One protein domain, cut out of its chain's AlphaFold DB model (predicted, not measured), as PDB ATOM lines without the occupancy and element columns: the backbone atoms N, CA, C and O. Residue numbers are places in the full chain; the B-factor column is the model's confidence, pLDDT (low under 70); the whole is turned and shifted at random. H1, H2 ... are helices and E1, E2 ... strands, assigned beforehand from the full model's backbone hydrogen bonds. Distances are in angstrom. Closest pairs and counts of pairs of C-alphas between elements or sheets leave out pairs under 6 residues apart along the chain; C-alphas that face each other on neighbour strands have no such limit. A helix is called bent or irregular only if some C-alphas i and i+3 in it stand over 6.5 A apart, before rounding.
ATOM      1  N   TYR A 159      34.511 139.836  90.982       87.94
ATOM      2  CA  TYR A 159      35.876 139.991  90.467       87.94
ATOM      3  C   TYR A 159      36.497 138.706  89.946       87.94
ATOM      4  O   TYR A 159      37.444 138.745  89.162       87.94
ATOM      5  N   VAL A 160      35.987 137.554  90.367       90.88
ATOM      6  CA  VAL A 160      36.577 136.261  90.022       90.88
ATOM      7  C   VAL A 160      35.782 135.604  88.905       90.88
ATOM      8  O   VAL A 160      35.262 134.505  89.049       90.88
ATOM      9  N   ILE A 161      35.706 136.279  87.761       91.19
ATOM     10  CA  ILE A 161      35.050 135.770  86.548       91.19
ATOM     11  C   ILE A 161      36.043 135.062  85.624       91.19
ATOM     12  O   ILE A 161      37.251 135.295  85.686       91.19
ATOM     13  N   ASN A 162      35.535 134.195  84.752       90.44
ATOM     14  CA  ASN A 162      36.312 133.577  83.679       90.44
ATOM     15  C   ASN A 162      35.836 134.105  82.321       90.44
ATOM     16  O   ASN A 162      35.352 133.341  81.492       90.44
ATOM     17  N   GLU A 163      35.929 135.422  82.115       90.00
ATOM     18  CA  GLU A 163      35.372 136.109  80.936       90.00
ATOM     19  C   GLU A 163      35.756 135.454  79.591       90.00
ATOM     20  O   GLU A 163      34.837 135.177  78.808       90.00
ATOM     21  N   PRO A 164      37.031 135.068  79.347       91.62
ATOM     22  CA  PRO A 164      37.413 134.440  78.082       91.62
ATOM     23  C   PRO A 164      36.695 133.115  77.814       91.62
ATOM     24  O   PRO A 164      36.496 132.737  76.663       91.62
ATOM     25  N   TYR A 165      36.309 132.383  78.861       94.75
ATOM     26  CA  TYR A 165      35.521 131.162  78.726       94.75
ATOM     27  C   TYR A 165      34.011 131.438  78.745       94.75
ATOM     28  O   TYR A 165      33.276 130.888  77.930       94.75
ATOM     29  N   GLU A 166      33.531 132.301  79.643       94.69
ATOM     30  CA  GLU A 166      32.103 132.602  79.823       94.69
ATOM     31  C   GLU A 166      31.452 133.150  78.540       94.69
ATOM     32  O   GLU A 166      30.301 132.812  78.240       94.69
ATOM     33  N   SER A 167      32.187 133.939  77.749       94.19
ATOM     34  CA  SER A 167      31.715 134.485  76.468       94.19
ATOM     35  C   SER A 167      31.407 133.385  75.438       94.19
ATOM     36  O   SER A 167      30.354 133.407  74.786       94.19
ATOM     37  N   GLN A 168      32.254 132.357  75.361       95.81
ATOM     38  CA  GLN A 168      32.149 131.243  74.410       95.81
ATOM     39  C   GLN A 168      31.504 129.970  74.975       95.81
ATOM     40  O   GLN A 168      31.270 129.034  74.216       95.81
ATOM     41  N   LEU A 169      31.167 129.942  76.269       97.19
ATOM     42  CA  LEU A 169      30.571 128.792  76.960       97.19
ATOM     43  C   LEU A 169      29.376 128.209  76.193       97.19
ATOM     44  O   LEU A 169      28.406 128.929  75.911       97.19
ATOM     45  N   VAL A 170      29.423 126.898  75.946       97.06
ATOM     46  CA  VAL A 170      28.328 126.087  75.403       97.06
ATOM     47  C   VAL A 170      28.062 124.911  76.341       97.06
ATOM     48  O   VAL A 170      28.969 124.201  76.750       97.06
ATOM     49  N   ILE A 171      26.798 124.695  76.699       97.69
ATOM     50  CA  ILE A 171      26.398 123.573  77.557       97.69
ATOM     51  C   ILE A 171      25.977 122.426  76.638       97.69
ATOM     52  O   ILE A 171      24.829 122.416  76.183       97.69
ATOM     53  N   SER A 172      26.902 121.509  76.350       97.62
ATOM     54  CA  SER A 172      26.658 120.335  75.502       97.62
ATOM     55  C   SER A 172      25.763 119.320  76.205       97.62
ATOM     56  O   SER A 172      24.726 118.936  75.667       97.62
ATOM     57  N   ASP A 173      26.133 118.932  77.424       98.19
ATOM     58  CA  ASP A 173      25.363 118.028  78.277       98.19
ATOM     59  C   ASP A 173      25.573 118.390  79.757       98.19
ATOM     60  O   ASP A 173      26.459 119.181  80.101       98.19
ATOM     61  N   TYR A 174      24.724 117.878  80.647       98.31
ATOM     62  CA  TYR A 174      24.786 118.204  82.067       98.31
ATOM     63  C   TYR A 174      24.162 117.144  82.981       98.31
ATOM     64  O   TYR A 174      23.235 116.420  82.630       98.31
ATOM     65  N   LEU A 175      24.629 117.138  84.226       98.31
ATOM     66  CA  LEU A 175      24.068 116.395  85.344       98.31
ATOM     67  C   LEU A 175      23.669 117.380  86.442       98.31
ATOM     68  O   LEU A 175      24.499 118.141  86.936       98.31
ATOM     69  N   VAL A 176      22.400 117.327  86.846       97.44
ATOM     70  CA  VAL A 176      21.882 118.078  87.995       97.44
ATOM     71  C   VAL A 176      22.064 117.268  89.273       97.44
ATOM     72  O   VAL A 176      21.733 116.081  89.315       97.44
ATOM     73  N   ILE A 177      22.544 117.936  90.319       96.56
ATOM     74  CA  ILE A 177      22.650 117.418  91.680       96.56
ATOM     75  C   ILE A 177      21.798 118.326  92.574       96.56
ATOM     76  O   ILE A 177      22.068 119.522  92.703       96.56
ATOM     77  N   GLU A 178      20.747 117.766  93.178       92.38
ATOM     78  CA  GLU A 178      19.795 118.497  94.035       92.38
ATOM     79  C   GLU A 178      20.391 118.747  95.433       92.38
ATOM     80  O   GLU A 178      19.928 118.212  96.439       92.38
ATOM     81  N   ALA A 179      21.467 119.528  95.475       93.12
ATOM     82  CA  ALA A 179      22.114 120.004  96.689       93.12
ATOM     83  C   ALA A 179      22.826 121.334  96.447       93.12
ATOM     84  O   ALA A 179      23.158 121.703  95.318       93.12
ATOM     85  N   GLN A 180      23.094 122.014  97.553       94.38
ATOM     86  CA  GLN A 180      23.854 123.252  97.632       94.38
ATOM     87  C   GLN A 180      25.141 123.030  98.417       94.38
ATOM     88  O   GLN A 180      25.319 122.007  99.079       94.38
ATOM     89  N   ASN A 181      26.007 124.037  98.403       94.00
ATOM     90  CA  ASN A 181      27.215 124.116  99.202       94.00
ATOM     91  C   ASN A 181      28.140 122.899  99.019       94.00
ATOM     92  O   ASN A 181      28.706 122.406  99.990       94.00
ATOM     93  N   LEU A 182      28.287 122.396  97.791       97.00
ATOM     94  CA  LEU A 182      29.189 121.285  97.478       97.00
ATOM     95  C   LEU A 182      30.625 121.759  97.212       97.00
ATOM     96  O   LEU A 182      31.573 121.056  97.553       97.00
ATOM     97  N   ILE A 183      30.811 122.955  96.646       96.75
ATOM     98  CA  ILE A 183      32.143 123.542  96.429       96.75
ATOM     99  C   ILE A 183      32.591 124.240  97.717       96.75
ATOM    100  O   ILE A 183      32.162 125.355  98.014       96.75
ATOM    101  N   LYS A 184      33.467 123.580  98.482       94.50
ATOM    102  CA  LYS A 184      33.975 124.087  99.773       94.50
ATOM    103  C   LYS A 184      35.245 124.916  99.674       94.50
ATOM    104  O   LYS A 184      35.581 125.589 100.644       94.50
ATOM    105  N   MET A 185      35.935 124.863  98.536       92.62
ATOM    106  CA  MET A 185      37.130 125.667  98.301       92.62
ATOM    107  C   MET A 185      36.795 127.151  98.470       92.62
ATOM    108  O   MET A 185      35.783 127.633  97.940       92.62
ATOM    109  N   ASP A 186      37.630 127.854  99.228       90.50
ATOM    110  CA  ASP A 186      37.531 129.298  99.353       90.50
ATOM    111  C   ASP A 186      37.963 129.928  98.013       90.50
ATOM    112  O   ASP A 186      38.882 129.486  97.328       90.50
ATOM    113  N   TYR A 187      37.185 130.889  97.529       89.75
ATOM    114  CA  TYR A 187      37.439 131.541  96.243       89.75
ATOM    115  C   TYR A 187      38.399 132.729  96.385       89.75
ATOM    116  O   TYR A 187      38.878 133.269  95.378       89.75
ATOM    117  N   THR A 188      38.679 133.138  97.625       88.94
ATOM    118  CA  THR A 188      39.596 134.227  97.969       88.94
ATOM    119  C   THR A 188      41.059 133.779  98.020       88.94
ATOM    120  O   THR A 188      41.955 134.615  97.867       88.94
ATOM    121  N   ASP A 189      41.317 132.473  98.152       87.06
ATOM    122  CA  ASP A 189      42.649 131.857  98.154       87.06
ATOM    123  C   ASP A 189      42.895 130.944  96.935       87.06
ATOM    124  O   ASP A 189      44.015 130.916  96.421       87.06
ATOM    125  N   HIS A 190      41.867 130.283  96.391       88.75
ATOM    126  CA  HIS A 190      42.004 129.410  95.225       88.75
ATOM    127  C   HIS A 190      41.563 130.084  93.922       88.75
ATOM    128  O   HIS A 190      40.380 130.294  93.650       88.75
ATOM    129  N   SER A 191      42.532 130.354  93.041       89.38
ATOM    130  CA  SER A 191      42.305 131.044  91.763       89.38
ATOM    131  C   SER A 191      41.425 130.285  90.767       89.38
ATOM    132  O   SER A 191      40.841 130.914  89.881       89.38
ATOM    133  N   ILE A 192      41.308 128.959  90.911       92.12
ATOM    134  CA  ILE A 192      40.476 128.106  90.052       92.12
ATOM    135  C   ILE A 192      38.980 128.280  90.319       92.12
ATOM    136  O   ILE A 192      38.169 127.999  89.438       92.12
ATOM    137  N   VAL A 193      38.612 128.729  91.525       94.81
ATOM    138  CA  VAL A 193      37.219 128.973  91.881       94.81
ATOM    139  C   VAL A 193      36.838 130.346  91.353       94.81
ATOM    140  O   VAL A 193      37.457 131.373  91.661       94.81
ATOM    141  N   LYS A 194      35.816 130.341  90.511       94.94
ATOM    142  CA  LYS A 194      35.266 131.511  89.846       94.94
ATOM    143  C   LYS A 194      33.789 131.639  90.191       94.94
ATOM    144  O   LYS A 194      33.176 130.728  90.746       94.94
ATOM    145  N   ARG A 195      33.200 132.771  89.848       94.88
ATOM    146  CA  ARG A 195      31.756 132.972  89.900       94.88
ATOM    147  C   ARG A 195      31.049 132.026  88.928       94.88
ATOM    148  O   ARG A 195      31.545 131.746  87.838       94.88
ATOM    149  N   ARG A 196      29.845 131.583  89.286       95.38
ATOM    150  CA  ARG A 196      28.952 130.822  88.407       95.38
ATOM    151  C   ARG A 196      28.634 131.625  87.132       95.38
ATOM    152  O   ARG A 196      28.101 132.736  87.256       95.38
ATOM    153  N   PRO A 197      28.890 131.071  85.929       95.62
ATOM    154  CA  PRO A 197      28.656 131.766  84.664       95.62
ATOM    155  C   PRO A 197      27.194 132.214  84.473       95.62
ATOM    156  O   PRO A 197      26.284 131.440  84.790       95.62
ATOM    157  N   PRO A 198      26.933 133.393  83.873       94.44
ATOM    158  CA  PRO A 198      25.579 133.893  83.622       94.44
ATOM    159  C   PRO A 198      24.708 132.917  82.826       94.44
ATOM    160  O   PRO A 198      23.602 132.616  83.259       94.44
ATOM    161  N   LYS A 199      25.237 132.308  81.752       95.19
ATOM    162  CA  LYS A 199      24.498 131.309  80.949       95.19
ATOM    163  C   LYS A 199      24.031 130.099  81.775       95.19
ATOM    164  O   LYS A 199      23.014 129.489  81.461       95.19
ATOM    165  N   ILE A 200      24.766 129.738  82.832       95.81
ATOM    166  CA  ILE A 200      24.377 128.658  83.750       95.81
ATOM    167  C   ILE A 200      23.287 129.151  84.712       95.81
ATOM    168  O   ILE A 200      22.332 128.416  84.958       95.81
ATOM    169  N   LYS A 201      23.400 130.380  85.240       93.06
ATOM    170  CA  LYS A 201      22.370 130.998  86.102       93.06
ATOM    171  C   LYS A 201      21.038 131.196  85.370       93.06
ATOM    172  O   LYS A 201      19.980 131.004  85.949       93.06
ATOM    173  N   GLU A 202      21.081 131.540  84.087       93.94
ATOM    174  CA  GLU A 202      19.882 131.734  83.262       93.94
ATOM    175  C   GLU A 202      19.134 130.422  82.987       93.94
ATOM    176  O   GLU A 202      17.908 130.415  82.881       93.94
ATOM    177  N   LYS A 203      19.861 129.303  82.869       94.75
ATOM    178  CA  LYS A 203      19.294 127.998  82.496       94.75
ATOM    179  C   LYS A 203      18.877 127.142  83.695       94.75
ATOM    180  O   LYS A 203      17.989 126.302  83.557       94.75
ATOM    181  N   PHE A 204      19.510 127.318  84.852       94.94
ATOM    182  CA  PHE A 204      19.352 126.432  86.007       94.94
ATOM    183  C   PHE A 204      19.125 127.211  87.299       94.94
ATOM    184  O   PHE A 204      19.607 128.328  87.446       94.94
ATOM    185  N   ARG A 205      18.441 126.597  88.270       89.38
ATOM    186  CA  ARG A 205      18.149 127.244  89.558       89.38
ATOM    187  C   ARG A 205      19.429 127.416  90.383       89.38
ATOM    188  O   ARG A 205      20.292 126.536  90.374       89.38
ATOM    189  N   ASP A 206      19.506 128.497  91.157       82.25
ATOM    190  CA  ASP A 206      20.658 128.783  92.030       82.25
ATOM    191  C   ASP A 206      20.872 127.696  93.092       82.25
ATOM    192  O   ASP A 206      22.005 127.347  93.409       82.25
ATOM    193  N   ALA A 207      19.782 127.093  93.578       83.56
ATOM    194  CA  ALA A 207      19.827 126.019  94.570       83.56
ATOM    195  C   ALA A 207      20.300 124.659  94.021       83.56
ATOM    196  O   ALA A 207      20.393 123.695  94.777       83.56
ATOM    197  N   GLN A 208      20.563 124.554  92.715       92.88
ATOM    198  CA  GLN A 208      21.044 123.326  92.088       92.88
ATOM    199  C   GLN A 208      22.548 123.402  91.847       92.88
ATOM    200  O   GLN A 208      23.048 124.374  91.267       92.88
ATOM    201  N   SER A 209      23.238 122.331  92.231       97.25
ATOM    202  CA  SER A 209      24.601 122.052  91.797       97.25
ATOM    203  C   SER A 209      24.580 121.317  90.462       97.25
ATOM    204  O   SER A 209      23.647 120.567  90.162       97.25
ATOM    205  N   LEU A 210      25.598 121.540  89.635       97.62
ATOM    206  CA  LEU A 210      25.659 120.980  88.288       97.62
ATOM    207  C   LEU A 210      27.071 120.525  87.951       97.62
ATOM    208  O   LEU A 210      28.051 121.165  88.331       97.62
ATOM    209  N   ILE A 211      27.140 119.476  87.144       98.44
ATOM    210  CA  ILE A 211      28.307 119.150  86.330       98.44
ATOM    211  C   ILE A 211      27.878 119.353  84.882       98.44
ATOM    212  O   ILE A 211      26.820 118.854  84.500       98.44
ATOM    213  N   TRP A 212      28.647 120.078  84.078       98.44
ATOM    214  CA  TRP A 212      28.362 120.236  82.651       98.44
ATOM    215  C   TRP A 212      29.579 119.914  81.799       98.44
ATOM    216  O   TRP A 212      30.724 120.070  82.229       98.44
ATOM    217  N   THR A 213      29.317 119.488  80.570       98.44
ATOM    218  CA  THR A 213      30.323 119.362  79.522       98.44
ATOM    219  C   THR A 213      30.139 120.474  78.503       98.44
ATOM    220  O   THR A 213      29.025 120.903  78.193       98.44
ATOM    221  N   ASP A 214      31.260 120.952  77.986       98.12
ATOM    222  CA  ASP A 214      31.337 121.871  76.864       98.12
ATOM    223  C   ASP A 214      32.248 121.223  75.828       98.12
ATOM    224  O   ASP A 214      33.470 121.380  75.854       98.12
ATOM    225  N   ASP A 215      31.656 120.404  74.961       97.25
ATOM    226  CA  ASP A 215      32.422 119.634  73.980       97.25
ATOM    227  C   ASP A 215      32.992 120.524  72.868       97.25
ATOM    228  O   ASP A 215      33.980 120.138  72.247       97.25
ATOM    229  N   LEU A 216      32.409 121.711  72.636       97.19
ATOM    230  CA  LEU A 216      32.913 122.674  71.654       97.19
ATOM    231  C   LEU A 216      34.228 123.304  72.124       97.19
ATOM    232  O   LEU A 216      35.160 123.427  71.337       97.19
ATOM    233  N   ASN A 217      34.299 123.687  73.399       97.69
ATOM    234  CA  ASN A 217      35.487 124.306  73.991       97.69
ATOM    235  C   ASN A 217      36.381 123.301  74.739       97.69
ATOM    236  O   ASN A 217      37.335 123.703  75.402       97.69
ATOM    237  N   HIS A 218      36.058 122.007  74.663       97.31
ATOM    238  CA  HIS A 218      36.749 120.911  75.346       97.31
ATOM    239  C   HIS A 218      36.889 121.106  76.867       97.31
ATOM    240  O   HIS A 218      37.920 120.773  77.451       97.31
ATOM    241  N   LYS A 219      35.843 121.614  77.533       98.31
ATOM    242  CA  LYS A 219      35.833 121.849  78.988       98.31
ATOM    243  C   LYS A 219      34.847 120.949  79.733       98.31
ATOM    244  O   LYS A 219      33.841 120.496  79.186       98.31
ATOM    245  N   ILE A 220      35.119 120.741  81.018       98.44
ATOM    246  CA  ILE A 220      34.163 120.222  82.002       98.44
ATOM    247  C   ILE A 220      34.059 121.243  83.128       98.44
ATOM    248  O   ILE A 220      35.075 121.729  83.628       98.44
ATOM    249  N   GLY A 221      32.833 121.569  83.524       98.12
ATOM    250  CA  GLY A 221      32.577 122.506  84.603       98.12
ATOM    251  C   GLY A 221      31.742 121.921  85.729       98.12
ATOM    252  O   GLY A 221      30.940 121.009  85.539       98.12
ATOM    253  N   PHE A 222      31.942 122.491  86.910       98.31
ATOM    254  CA  PHE A 222      31.287 122.150  88.165       98.31
ATOM    255  C   PHE A 222      30.752 123.436  88.773       98.31
ATOM    256  O   PHE A 222      31.455 124.445  88.781       98.31
ATOM    257  N   THR A 223      29.525 123.438  89.280       97.38
ATOM    258  CA  THR A 223      28.977 124.588  90.006       97.38
ATOM    259  C   THR A 223      28.149 124.146  91.198       97.38
ATOM    260  O   THR A 223      27.499 123.104  91.165       97.38
ATOM    261  N   SER A 224      28.193 124.962  92.243       96.62
ATOM    262  CA  SER A 224      27.349 124.902  93.428       96.62
ATOM    263  C   SER A 224      27.153 126.335  93.899       96.62
ATOM    264  O   SER A 224      28.126 127.087  93.977       96.62
ATOM    265  N   ASP A 225      25.910 126.702  94.207       93.50
ATOM    266  CA  ASP A 225      25.529 128.066  94.580       93.50
ATOM    267  C   ASP A 225      25.965 129.088  93.517       93.50
ATOM    268  O   ASP A 225      25.606 128.961  92.343       93.50
ATOM    269  N   ASP A 226      26.747 130.089  93.909       93.38
ATOM    270  CA  ASP A 226      27.280 131.164  93.078       93.38
ATOM    271  C   ASP A 226      28.720 130.919  92.607       93.38
ATOM    272  O   ASP A 226      29.318 131.805  91.990       93.38
ATOM    273  N   ARG A 227      29.260 129.713  92.825       95.19
ATOM    274  CA  ARG A 227      30.640 129.337  92.489       95.19
ATOM    275  C   ARG A 227      30.692 128.327  91.360       95.19
ATOM    276  O   ARG A 227      29.798 127.495  91.195       95.19
ATOM    277  N   ALA A 228      31.776 128.367  90.605       96.50
ATOM    278  CA  ALA A 228      32.086 127.416  89.562       96.50
ATOM    279  C   ALA A 228      33.585 127.124  89.483       96.50
ATOM    280  O   ALA A 228      34.422 127.968  89.799       96.50
ATOM    281  N   ILE A 229      33.908 125.926  89.013       97.19
ATOM    282  CA  ILE A 229      35.263 125.506  88.666       97.19
ATOM    283  C   ILE A 229      35.189 124.876  87.279       97.19
ATOM    284  O   ILE A 229      34.263 124.119  86.992       97.19
ATOM    285  N   VAL A 230      36.136 125.211  86.407       97.62
ATOM    286  CA  VAL A 230      36.168 124.738  85.019       97.62
ATOM    287  C   VAL A 230      37.558 124.212  84.706       97.62
ATOM    288  O   VAL A 230      38.549 124.877  84.999       97.62
ATOM    289  N   PHE A 231      37.614 123.044  84.078       97.50
ATOM    290  CA  PHE A 231      38.848 122.376  83.682       97.50
ATOM    291  C   PHE A 231      38.825 122.020  82.201       97.50
ATOM    292  O   PHE A 231      37.764 121.782  81.618       97.50
ATOM    293  N   ASP A 232      40.012 121.935  81.608       97.50
ATOM    294  CA  ASP A 232      40.212 121.265  80.329       97.50
ATOM    295  C   ASP A 232      39.889 119.775  80.454       97.50
ATOM    296  O   ASP A 232      40.379 119.084  81.345       97.50
ATOM    297  N   LYS A 233      39.058 119.259  79.547       96.94
ATOM    298  CA  LYS A 233      38.655 117.843  79.529       96.94
ATOM    299  C   LYS A 233      39.841 116.915  79.259       96.94
ATOM    300  O   LYS A 233      39.825 115.758  79.684       96.94
ATOM    301  N   GLU A 234      40.848 117.403  78.541       96.88
ATOM    302  CA  GLU A 234      42.081 116.669  78.233       96.88
ATOM    303  C   GLU A 234      43.017 116.565  79.442       96.88
ATOM    304  O   GLU A 234      43.686 115.547  79.596       96.88
ATOM    305  N   ASP A 235      42.993 117.552  80.342       97.62
ATOM    306  CA  ASP A 235      43.796 117.551  81.570       97.62
ATOM    307  C   ASP A 235      43.295 116.526  82.598       97.62
ATOM    308  O   ASP A 235      44.058 116.087  83.460       97.62
ATOM    309  N   ILE A 236      42.018 116.138  82.516       98.00
ATOM    310  CA  ILE A 236      41.389 115.174  83.423       98.00
ATOM    311  C   ILE A 236      41.654 113.754  82.929       98.00
ATOM    312  O   ILE A 236      41.200 113.360  81.852       98.00
ATOM    313  N   GLU A 237      42.318 112.947  83.745       97.94
ATOM    314  CA  GLU A 237      42.483 111.516  83.486       97.94
ATOM    315  C   GLU A 237      41.234 110.749  83.923       97.94
ATOM    316  O   GLU A 237      40.633 110.012  83.139       97.94
ATOM    317  N   SER A 238      40.821 110.965  85.169       98.00
ATOM    318  CA  SER A 238      39.715 110.263  85.810       98.00
ATOM    319  C   SER A 238      39.142 111.083  86.963       98.00
ATOM    320  O   SER A 238      39.664 112.135  87.342       98.00
ATOM    321  N   PHE A 239      38.045 110.589  87.525       98.38
ATOM    322  CA  PHE A 239      37.482 111.084  88.771       98.38
ATOM    323  C   PHE A 239      37.628 110.028  89.859       98.38
ATOM    324  O   PHE A 239      37.533 108.832  89.584       98.38
ATOM    325  N   THR A 240      37.772 110.476  91.098       97.94
ATOM    326  CA  THR A 240      37.638 109.623  92.278       97.94
ATOM    327  C   THR A 240      36.438 110.100  93.072       97.94
ATOM    328  O   THR A 240      36.348 111.279  93.408       97.94
ATOM    329  N   LEU A 241      35.516 109.189  93.366       97.44
ATOM    330  CA  LEU A 241      34.449 109.410  94.329       97.44
ATOM    331  C   LEU A 241      34.729 108.544  95.552       97.44
ATOM    332  O   LEU A 241      34.783 107.322  95.432       97.44
ATOM    333  N   ALA A 242      34.913 109.162  96.715       94.94
ATOM    334  CA  ALA A 242      35.219 108.453  97.952       94.94
ATOM    335  C   ALA A 242      34.177 108.771  99.025       94.94
ATOM    336  O   ALA A 242      33.890 109.941  99.280       94.94
ATOM    337  N   ASN A 243      33.624 107.744  99.673       93.00
ATOM    338  CA  ASN A 243      32.939 107.936 100.950       93.00
ATOM    339  C   ASN A 243      33.950 107.743 102.067       93.00
ATOM    340  O   ASN A 243      34.473 106.651 102.275       93.00
ATOM    341  N   ILE A 244      34.248 108.841 102.740       90.50
ATOM    342  CA  ILE A 244      35.318 108.931 103.710       90.50
ATOM    343  C   ILE A 244      34.713 108.821 105.103       90.50
ATOM    344  O   ILE A 244      33.885 109.644 105.512       90.50
ATOM    345  N   GLU A 245      35.166 107.815 105.840       88.62
ATOM    346  CA  GLU A 245      34.938 107.685 107.266       88.62
ATOM    347  C   GLU A 245      36.139 108.230 108.024       88.62
ATOM    348  O   GLU A 245      37.287 107.865 107.770       88.62
ATOM    349  N   THR A 246      35.873 109.109 108.986       80.88
ATOM    350  CA  THR A 246      36.927 109.701 109.812       80.88
ATOM    351  C   THR A 246      36.756 109.248 111.252       80.88
ATOM    352  O   THR A 246      35.650 109.232 111.806       80.88
ATOM    353  N   THR A 247      37.869 108.968 111.926       74.81
ATOM    354  CA  THR A 247      37.873 108.607 113.356       74.81
ATOM    355  C   THR A 247      37.305 109.722 114.253       74.81
ATOM    356  O   THR A 247      36.850 109.468 115.371       74.81
ATOM    357  N   ARG A 248      37.248 110.964 113.744       74.75
ATOM    358  CA  ARG A 248      36.711 112.163 114.413       74.75
ATOM    359  C   ARG A 248      35.249 112.493 114.068       74.75
ATOM    360  O   ARG A 248      34.806 113.601 114.371       74.75
ATOM    361  N   ARG A 249      34.484 111.557 113.485       68.56
ATOM    362  CA  ARG A 249      33.029 111.659 113.196       68.56
ATOM    363  C   ARG A 249      32.602 112.699 112.147       68.56
ATOM    364  O   ARG A 249      31.424 113.044 112.088       68.56
ATOM    365  N   HIS A 250      33.513 113.185 111.311       81.38
ATOM    366  CA  HIS A 250      33.205 114.079 110.186       81.38
ATOM    367  C   HIS A 250      33.195 113.298 108.868       81.38
ATOM    368  O   HIS A 250      33.963 113.578 107.947       81.38
ATOM    369  N   ASN A 251      32.353 112.265 108.810       90.25
ATOM    370  CA  ASN A 251      32.220 111.430 107.621       90.25
ATOM    371  C   ASN A 251      31.628 112.254 106.476       90.25
ATOM    372  O   ASN A 251      30.703 113.045 106.681       90.25
ATOM    373  N   HIS A 252      32.148 112.064 105.273       93.38
ATOM    374  CA  HIS A 252      31.767 112.867 104.118       93.38
ATOM    375  C   HIS A 252      31.917 112.074 102.824       93.38
ATOM    376  O   HIS A 252      32.540 111.021 102.789       93.38
ATOM    377  N   SER A 253      31.314 112.568 101.750       95.44
ATOM    378  CA  SER A 253      31.512 112.040 100.404       95.44
ATOM    379  C   SER A 253      32.223 113.100  99.572       95.44
ATOM    380  O   SER A 253      31.834 114.271  99.613       95.44
ATOM    381  N   SER A 254      33.271 112.727  98.846       96.62
ATOM    382  CA  SER A 254      34.046 113.644  98.012       96.62
ATOM    383  C   SER A 254      34.034 113.210  96.551       96.62
ATOM    384  O   SER A 254      34.012 112.020  96.241       96.62
ATOM    385  N   LEU A 255      34.040 114.192  95.650       98.12
ATOM    386  CA  LEU A 255      34.345 114.010  94.235       98.12
ATOM    387  C   LEU A 255      35.609 114.801  93.920       98.12
ATOM    388  O   LEU A 255      35.616 116.032  94.030       98.12
ATOM    389  N   SER A 256      36.644 114.096  93.486       97.81
ATOM    390  CA  SER A 256      37.948 114.665  93.171       97.81
ATOM    391  C   SER A 256      38.349 114.372  91.730       97.81
ATOM    392  O   SER A 256      37.989 113.345  91.156       97.81
ATOM    393  N   ILE A 257      39.105 115.295  91.148       97.94
ATOM    394  CA  ILE A 257      39.682 115.189  89.811       97.94
ATOM    395  C   ILE A 257      41.105 114.665  89.929       97.94
ATOM    396  O   ILE A 257      41.913 115.237  90.662       97.94
ATOM    397  N   CYS A 258      41.408 113.623  89.162       97.69
ATOM    398  CA  CYS A 258      42.756 113.119  88.949       97.69
ATOM    399  C   CYS A 258      43.263 113.618  87.591       97.69
ATOM    400  O   CYS A 258      42.597 113.446  86.565       97.69
ATOM    401  N   PHE A 259      44.433 114.253  87.581       97.75
ATOM    402  CA  PHE A 259      45.005 114.841  86.371       97.75
ATOM    403  C   PHE A 259      45.888 113.857  85.607       97.75
ATOM    404  O   PHE A 259      46.546 112.997  86.193       97.75
ATOM    405  N   VAL A 260      45.955 114.041  84.286       96.75
ATOM    406  CA  VAL A 260      46.890 113.307  83.419       96.75
ATOM    407  C   VAL A 260      48.341 113.603  83.818       96.75
ATOM    408  O   VAL A 260      49.167 112.689  83.884       96.75
ATOM    409  N   ASP A 261      48.653 114.867  84.122       95.06
ATOM    410  CA  ASP A 261      49.944 115.258  84.691       95.06
ATOM    411  C   ASP A 261      50.042 114.801  86.150       95.06
ATOM    412  O   ASP A 261      49.426 115.380  87.045       95.06
ATOM    413  N   LYS A 262      50.870 113.782  86.387       91.56
ATOM    414  CA  LYS A 262      51.075 113.169  87.705       91.56
ATOM    415  C   LYS A 262      51.770 114.083  88.717       91.56
ATOM    416  O   LYS A 262      51.838 113.720  89.887       91.56
ATOM    417  N   ASN A 263      52.284 115.239  88.292       93.31
ATOM    418  CA  ASN A 263      52.832 116.246  89.201       93.31
ATOM    419  C   ASN A 263      51.752 117.176  89.773       93.31
ATOM    420  O   ASN A 263      52.028 117.897  90.730       93.31
ATOM    421  N   LYS A 264      50.541 117.191  89.195       92.56
ATOM    422  CA  LYS A 264      49.412 117.953  89.734       92.56
ATOM    423  C   LYS A 264      48.728 117.142  90.832       92.56
ATOM    424  O   LYS A 264      48.363 115.984  90.628       92.56
ATOM    425  N   GLU A 265      48.519 117.771  91.981       93.50
ATOM    426  CA  GLU A 265      47.713 117.188  93.053       93.50
ATOM    427  C   GLU A 265      46.250 117.053  92.618       93.50
ATOM    428  O   GLU A 265      45.734 117.868  91.847       93.50
ATOM    429  N   ALA A 266      45.575 116.020  93.121       94.44
ATOM    430  CA  ALA A 266      44.148 115.850  92.896       94.44
ATOM    431  C   ALA A 266      43.361 117.001  93.541       94.44
ATOM    432  O   ALA A 266      43.704 117.474  94.624       94.44
ATOM    433  N   ILE A 267      42.277 117.432  92.893       96.12
ATOM    434  CA  ILE A 267      41.449 118.541  93.385       96.12
ATOM    435  C   ILE A 267      40.049 118.039  93.701       96.12
ATOM    436  O   ILE A 267      39.347 117.550  92.819       96.12
ATOM    437  N   THR A 268      39.621 118.207  94.951       96.75
ATOM    438  CA  THR A 268      38.246 117.929  95.380       96.75
ATOM    439  C   THR A 268      37.322 119.056  94.935       96.75
ATOM    440  O   THR A 268      37.393 120.169  95.450       96.75
ATOM    441  N   VAL A 269      36.440 118.763  93.978       97.56
ATOM    442  CA  VAL A 269      35.490 119.737  93.423       97.56
ATOM    443  C   VAL A 269      34.172 119.761  94.185       97.56
ATOM    444  O   VAL A 269      33.615 120.839  94.370       97.56
ATOM    445  N   PHE A 270      33.697 118.613  94.677       98.00
ATOM    446  CA  PHE A 270      32.518 118.535  95.542       98.00
ATOM    447  C   PHE A 270      32.827 117.807  96.845       98.00
ATOM    448  O   PHE A 270      33.467 116.757  96.841       98.00
ATOM    449  N   LEU A 271      32.311 118.350  97.944       96.81
ATOM    450  CA  LEU A 271      32.289 117.742  99.266       96.81
ATOM    451  C   LEU A 271      30.852 117.767  99.792       96.81
ATOM    452  O   LEU A 271      30.242 118.833  99.908       96.81
ATOM    453  N   ALA A 272      30.321 116.596 100.113       96.00
ATOM    454  CA  ALA A 272      28.945 116.398 100.533       96.00
ATOM    455  C   ALA A 272      28.861 115.577 101.823       96.00
ATOM    456  O   ALA A 272      29.859 115.045 102.318       96.00
ATOM    457  N   GLU A 273      27.645 115.440 102.348       93.88
ATOM    458  CA  GLU A 273      27.365 114.496 103.427       93.88
ATOM    459  C   GLU A 273      27.728 113.060 103.018       93.88
ATOM    460  O   GLU A 273      27.735 112.698 101.836       93.88
ATOM    461  N   HIS A 274      28.050 112.235 104.013       93.62
ATOM    462  CA  HIS A 274      28.407 110.836 103.807       93.62
ATOM    463  C   HIS A 274      27.347 110.096 102.971       93.62
ATOM    464  O   HIS A 274      26.148 110.303 103.155       93.62
ATOM    465  N   HIS A 275      27.789 109.248 102.037       93.75
ATOM    466  CA  HIS A 275      26.959 108.516 101.065       93.75
ATOM    467  C   HIS A 275      26.163 109.354 100.046       93.75
ATOM    468  O   HIS A 275      25.553 108.780  99.141       93.75
ATOM    469  N   PHE A 276      26.168 110.688 100.127       95.75
ATOM    470  CA  PHE A 276      25.314 111.523  99.277       95.75
ATOM    471  C   PHE A 276      25.635 111.402  97.779       95.75
ATOM    472  O   PHE A 276      24.723 111.398  96.950       95.75
ATOM    473  N   LEU A 277      26.917 111.297  97.409       96.00
ATOM    474  CA  LEU A 277      27.327 111.310  96.000       96.00
ATOM    475  C   LEU A 277      27.248 109.930  95.320       96.00
ATOM    476  O   LEU A 277      27.288 109.872  94.092       96.00
ATOM    477  N   ILE A 278      27.069 108.832  96.070       95.25
ATOM    478  CA  ILE A 278      27.031 107.454  95.531       95.25
ATOM    479  C   ILE A 278      26.076 107.311  94.332       95.25
ATOM    480  O   ILE A 278      26.497 106.775  93.304       95.25
ATOM    481  N   PRO A 279      24.825 107.824  94.367       95.81
ATOM    482  CA  PRO A 279      23.881 107.651  93.257       95.81
ATOM    483  C   PRO A 279      24.290 108.360  91.954       95.81
ATOM    484  O   PRO A 279      23.594 108.237  90.940       95.81
ATOM    485  N   TYR A 280      25.368 109.147  91.980       96.69
ATOM    486  CA  TYR A 280      25.861 109.915  90.845       96.69
ATOM    487  C   TYR A 280      27.084 109.287  90.165       96.69
ATOM    488  O   TYR A 280      27.422 109.748  89.081       96.69
ATOM    489  N   VAL A 281      27.699 108.224  90.707       96.19
ATOM    490  CA  VAL A 281      28.911 107.582  90.140       96.19
ATOM    491  C   VAL A 281      28.744 107.253  88.649       96.19
ATOM    492  O   VAL A 281      29.460 107.793  87.802       96.19
ATOM    493  N   ASP A 282      27.746 106.436  88.301       97.62
ATOM    494  CA  ASP A 282      27.512 106.025  86.908       97.62
ATOM    495  C   ASP A 282      27.047 107.184  86.021       97.62
ATOM    496  O   ASP A 282      27.356 107.234  84.827       97.62
ATOM    497  N   LYS A 283      26.328 108.151  86.602       98.06
ATOM    498  CA  LYS A 283      25.856 109.339  85.882       98.06
ATOM    499  C   LYS A 283      27.024 110.241  85.491       98.06
ATOM    500  O   LYS A 283      27.070 110.710  84.359       98.06
ATOM    501  N   ILE A 284      27.987 110.436  86.394       97.94
ATOM    502  CA  ILE A 284      29.220 111.189  86.140       97.94
ATOM    503  C   ILE A 284      30.058 110.471  85.084       97.94
ATOM    504  O   ILE A 284      30.504 111.106  84.130       97.94
ATOM    505  N   LYS A 285      30.223 109.148  85.204       97.75
ATOM    506  CA  LYS A 285      30.945 108.334  84.217       97.75
ATOM    507  C   LYS A 285      30.336 108.465  82.821       97.75
ATOM    508  O   LYS A 285      31.054 108.676  81.847       97.75
ATOM    509  N   THR A 286      29.009 108.398  82.737       98.00
ATOM    510  CA  THR A 286      28.264 108.534  81.476       98.00
ATOM    511  C   THR A 286      28.409 109.934  80.883       98.00
ATOM    512  O   THR A 286      28.755 110.057  79.711       98.00
ATOM    513  N   LEU A 287      28.198 110.979  81.691       98.19
ATOM    514  CA  LEU A 287      28.282 112.376  81.253       98.19
ATOM    515  C   LEU A 287      29.692 112.739  80.765       98.19
ATOM    516  O   LEU A 287      29.869 113.339  79.710       98.19
ATOM    517  N   THR A 288      30.708 112.407  81.559       96.56
ATOM    518  CA  THR A 288      32.084 112.869  81.320       96.56
ATOM    519  C   THR A 288      32.842 111.995  80.328       96.56
ATOM    520  O   THR A 288      33.831 112.451  79.752       96.56
ATOM    521  N   GLN A 289      32.383 110.752  80.124       96.50
ATOM    522  CA  GLN A 289      33.085 109.699  79.382       96.50
ATOM    523  C   GLN A 289      34.493 109.412  79.933       96.50
ATOM    524  O   GLN A 289      35.371 108.939  79.210       96.50
ATOM    525  N   LYS A 290      34.720 109.709  81.216       97.19
ATOM    526  CA  LYS A 290      35.953 109.409  81.948       97.19
ATOM    527  C   LYS A 290      35.693 108.293  82.949       97.19
ATOM    528  O   LYS A 290      34.558 108.061  83.366       97.19
ATOM    529  N   GLU A 291      36.751 107.597  83.341       97.12
ATOM    530  CA  GLU A 291      36.659 106.641  84.438       97.12
ATOM    531  C   GLU A 291      36.307 107.359  85.748       97.12
ATOM    532  O   GLU A 291      36.780 108.467  86.010       97.12
ATOM    533  N   VAL A 292      35.467 106.717  86.563       97.69
ATOM    534  CA  VAL A 292      35.155 107.146  87.926       97.69
ATOM    535  C   VAL A 292      35.534 105.996  88.849       97.69
ATOM    536  O   VAL A 292      34.856 104.967  88.861       97.69
ATOM    537  N   LEU A 293      36.629 106.157  89.588       96.56
ATOM    538  CA  LEU A 293      37.028 105.234  90.641       96.56
ATOM    539  C   LEU A 293      36.142 105.489  91.860       96.56
ATOM    540  O   LEU A 293      36.150 106.587  92.412       96.56
ATOM    541  N   PHE A 294      35.380 104.480  92.275       95.44
ATOM    542  CA  PHE A 294      34.531 104.569  93.456       95.44
ATOM    543  C   PHE A 294      35.166 103.821  94.629       95.44
ATOM    544  O   PHE A 294      35.409 102.618  94.542       95.44
ATOM    545  N   LEU A 295      35.429 104.544  95.717       93.12
ATOM    546  CA  LEU A 295      35.891 103.998  96.989       93.12
ATOM    547  C   LEU A 295      34.696 103.976  97.945       93.12
ATOM    548  O   LEU A 295      34.313 105.014  98.491       93.12
ATOM    549  N   GLU A 296      34.078 102.800  98.075       84.44
ATOM    550  CA  GLU A 296      32.815 102.622  98.804       84.44
ATOM    551  C   GLU A 296      32.931 102.997 100.281       84.44
ATOM    552  O   GLU A 296      32.042 103.671 100.791       84.44
ATOM    553  N   GLU A 297      34.049 102.632 100.907       83.44
ATOM    554  CA  GLU A 297      34.437 103.014 102.261       83.44
ATOM    555  C   GLU A 297      35.946 103.293 102.266       83.44
ATOM    556  O   GLU A 297      36.760 102.430 101.923       83.44
ATOM    557  N   TYR A 298      36.331 104.512 102.632       81.69
ATOM    558  CA  TYR A 298      37.722 104.923 102.789       81.69
ATOM    559  C   TYR A 298      37.928 105.465 104.199       81.69
ATOM    560  O   TYR A 298      37.311 106.456 104.580       81.69
ATOM    561  N   ILE A 299      38.790 104.818 104.982       81.25
ATOM    562  CA  ILE A 299      39.095 105.265 106.343       81.25
ATOM    563  C   ILE A 299      40.271 106.233 106.278       81.25
ATOM    564  O   ILE A 299      41.374 105.855 105.880       81.25
ATOM    565  N   GLU A 300      40.033 107.471 106.697       78.19
ATOM    566  CA  GLU A 300      41.068 108.488 106.836       78.19
ATOM    567  C   GLU A 300      41.459 108.626 108.317       78.19
ATOM    568  O   GLU A 300      40.657 109.040 109.165       78.19
ATOM    569  N   ASP A 301      42.703 108.263 108.635       68.06
ATOM    570  CA  ASP A 301      43.289 108.473 109.960       68.06
ATOM    571  C   ASP A 301      43.756 109.934 110.090       68.06
ATOM    572  O   ASP A 301      44.809 110.310 109.572       68.06
TER     573      ASP A 301
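Overview. This is residues 159 to 301 of the 302 residues of an uncharacterized protein of Pasteurella multocida (UniProt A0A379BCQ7). Two sheets of four strands each, E1 to E4 and E7 E6 E5 E8, make a wedge: they come nearest where E3 and E4 meet E7 and spread apart toward E1 and E8, where helix H3 fills the gap between them. The far end of the second, twisted sheet, with the turn from E5 to E6 at residues 247 to 251, makes one end of the long axis, while short helices H1 and H2 lie at the outside by the first sheet. The printed part has 143 residues, with three named helices and eight named strands in the order H1 E1 H2 E2 E3 E4 E5 E6 E7 H3 E8, and its class is mixed, helices and strands. The first sheet is antiparallel in the order E1 E2 E3 E4, and the second is mixed in the order E7 E6 E5 E8. The whole is compact, with a radius of gyration of the C-alphas of 14.7 A, yet elongated, spanning 45 by 28 by 28 A.

Arrangement. H1, residues 163 to 166, is close but not clearly touching H2, residues 198 to 203; their closest C-alphas, of Glu 166 and Pro 198, are 7.7 A apart. E1, residues 173 to 177, is the antiparallel neighbour of E2, residues 209 to 214, with N 175 and O 211 at 2.8 A. H2 only just is on this sheet and only grazes it, with residues 200 to 201. E2, E3, residues 219 to 224, and E4, residues 227 to 232, form a meander, each strand the antiparallel neighbour of the one before. N 212 and O 221 are 2.9 A apart, and so are N 220 and O 231. Residues 194 to 195 pair antiparallel with residues 227 to 228 of E4. A second meander holds E5, residues 236 to 246, E6, residues 252 to 259, and E7, residues 267 to 273, with N 242 and O 254 at 3.0 A and N 255 and O 270 at 2.9 A. The closest C-alphas of E3 and E7, of Phe 222 and Val 269, are 7.2 A apart. E8, residues 291 to 300, is parallel to E5, with N 241 and O 293 at 2.8 A. H3, residues 278 to 288, is on both sheets, with a height of 9.4 A over each. It lies over E1 and only just over E2, with 3 C-alphas on E2, and over E5 and E8. It runs along the strands, at 8 degrees to E1 and 6 degrees to E5 on the local plane. The closest C-alphas of H3 and E8, of Lys 285 and Val 292, are 5.7 A apart. E7, H3 and E8 form a split strand-helix-strand unit, two strands running the same way with E6 and E5 between them, and its crossover is right-handed. Every O i to N i+4 pair is within hydrogen-bond range in H2, 5 of 7 are in H3, and H1 is too short for one.

Along the chain. H1 begins at C-alpha 163, at (35.372, 136.109, 80.936). E5 is 27.3 A long and bends by 52 degrees at residue 243; E6 is 22.2 A long. H3, 16.0 A long, is irregular, with C-alphas 279 and 282 7.5 A apart. E8, 22.9 A long, bends by 73 degrees at residue 297 and ends at C-alpha 300, at (41.068, 108.488, 106.836).

Size, cuts and confidence. The C-alphas of Ser 167 and Thr 247, the two farthest apart, are 45.5 A apart. The printed part has no cut. The link from E1 to H2, residues 178 to 197, is long. The mean pLDDT of the printed part is 93.9, and residues 249 and 301 are under 70.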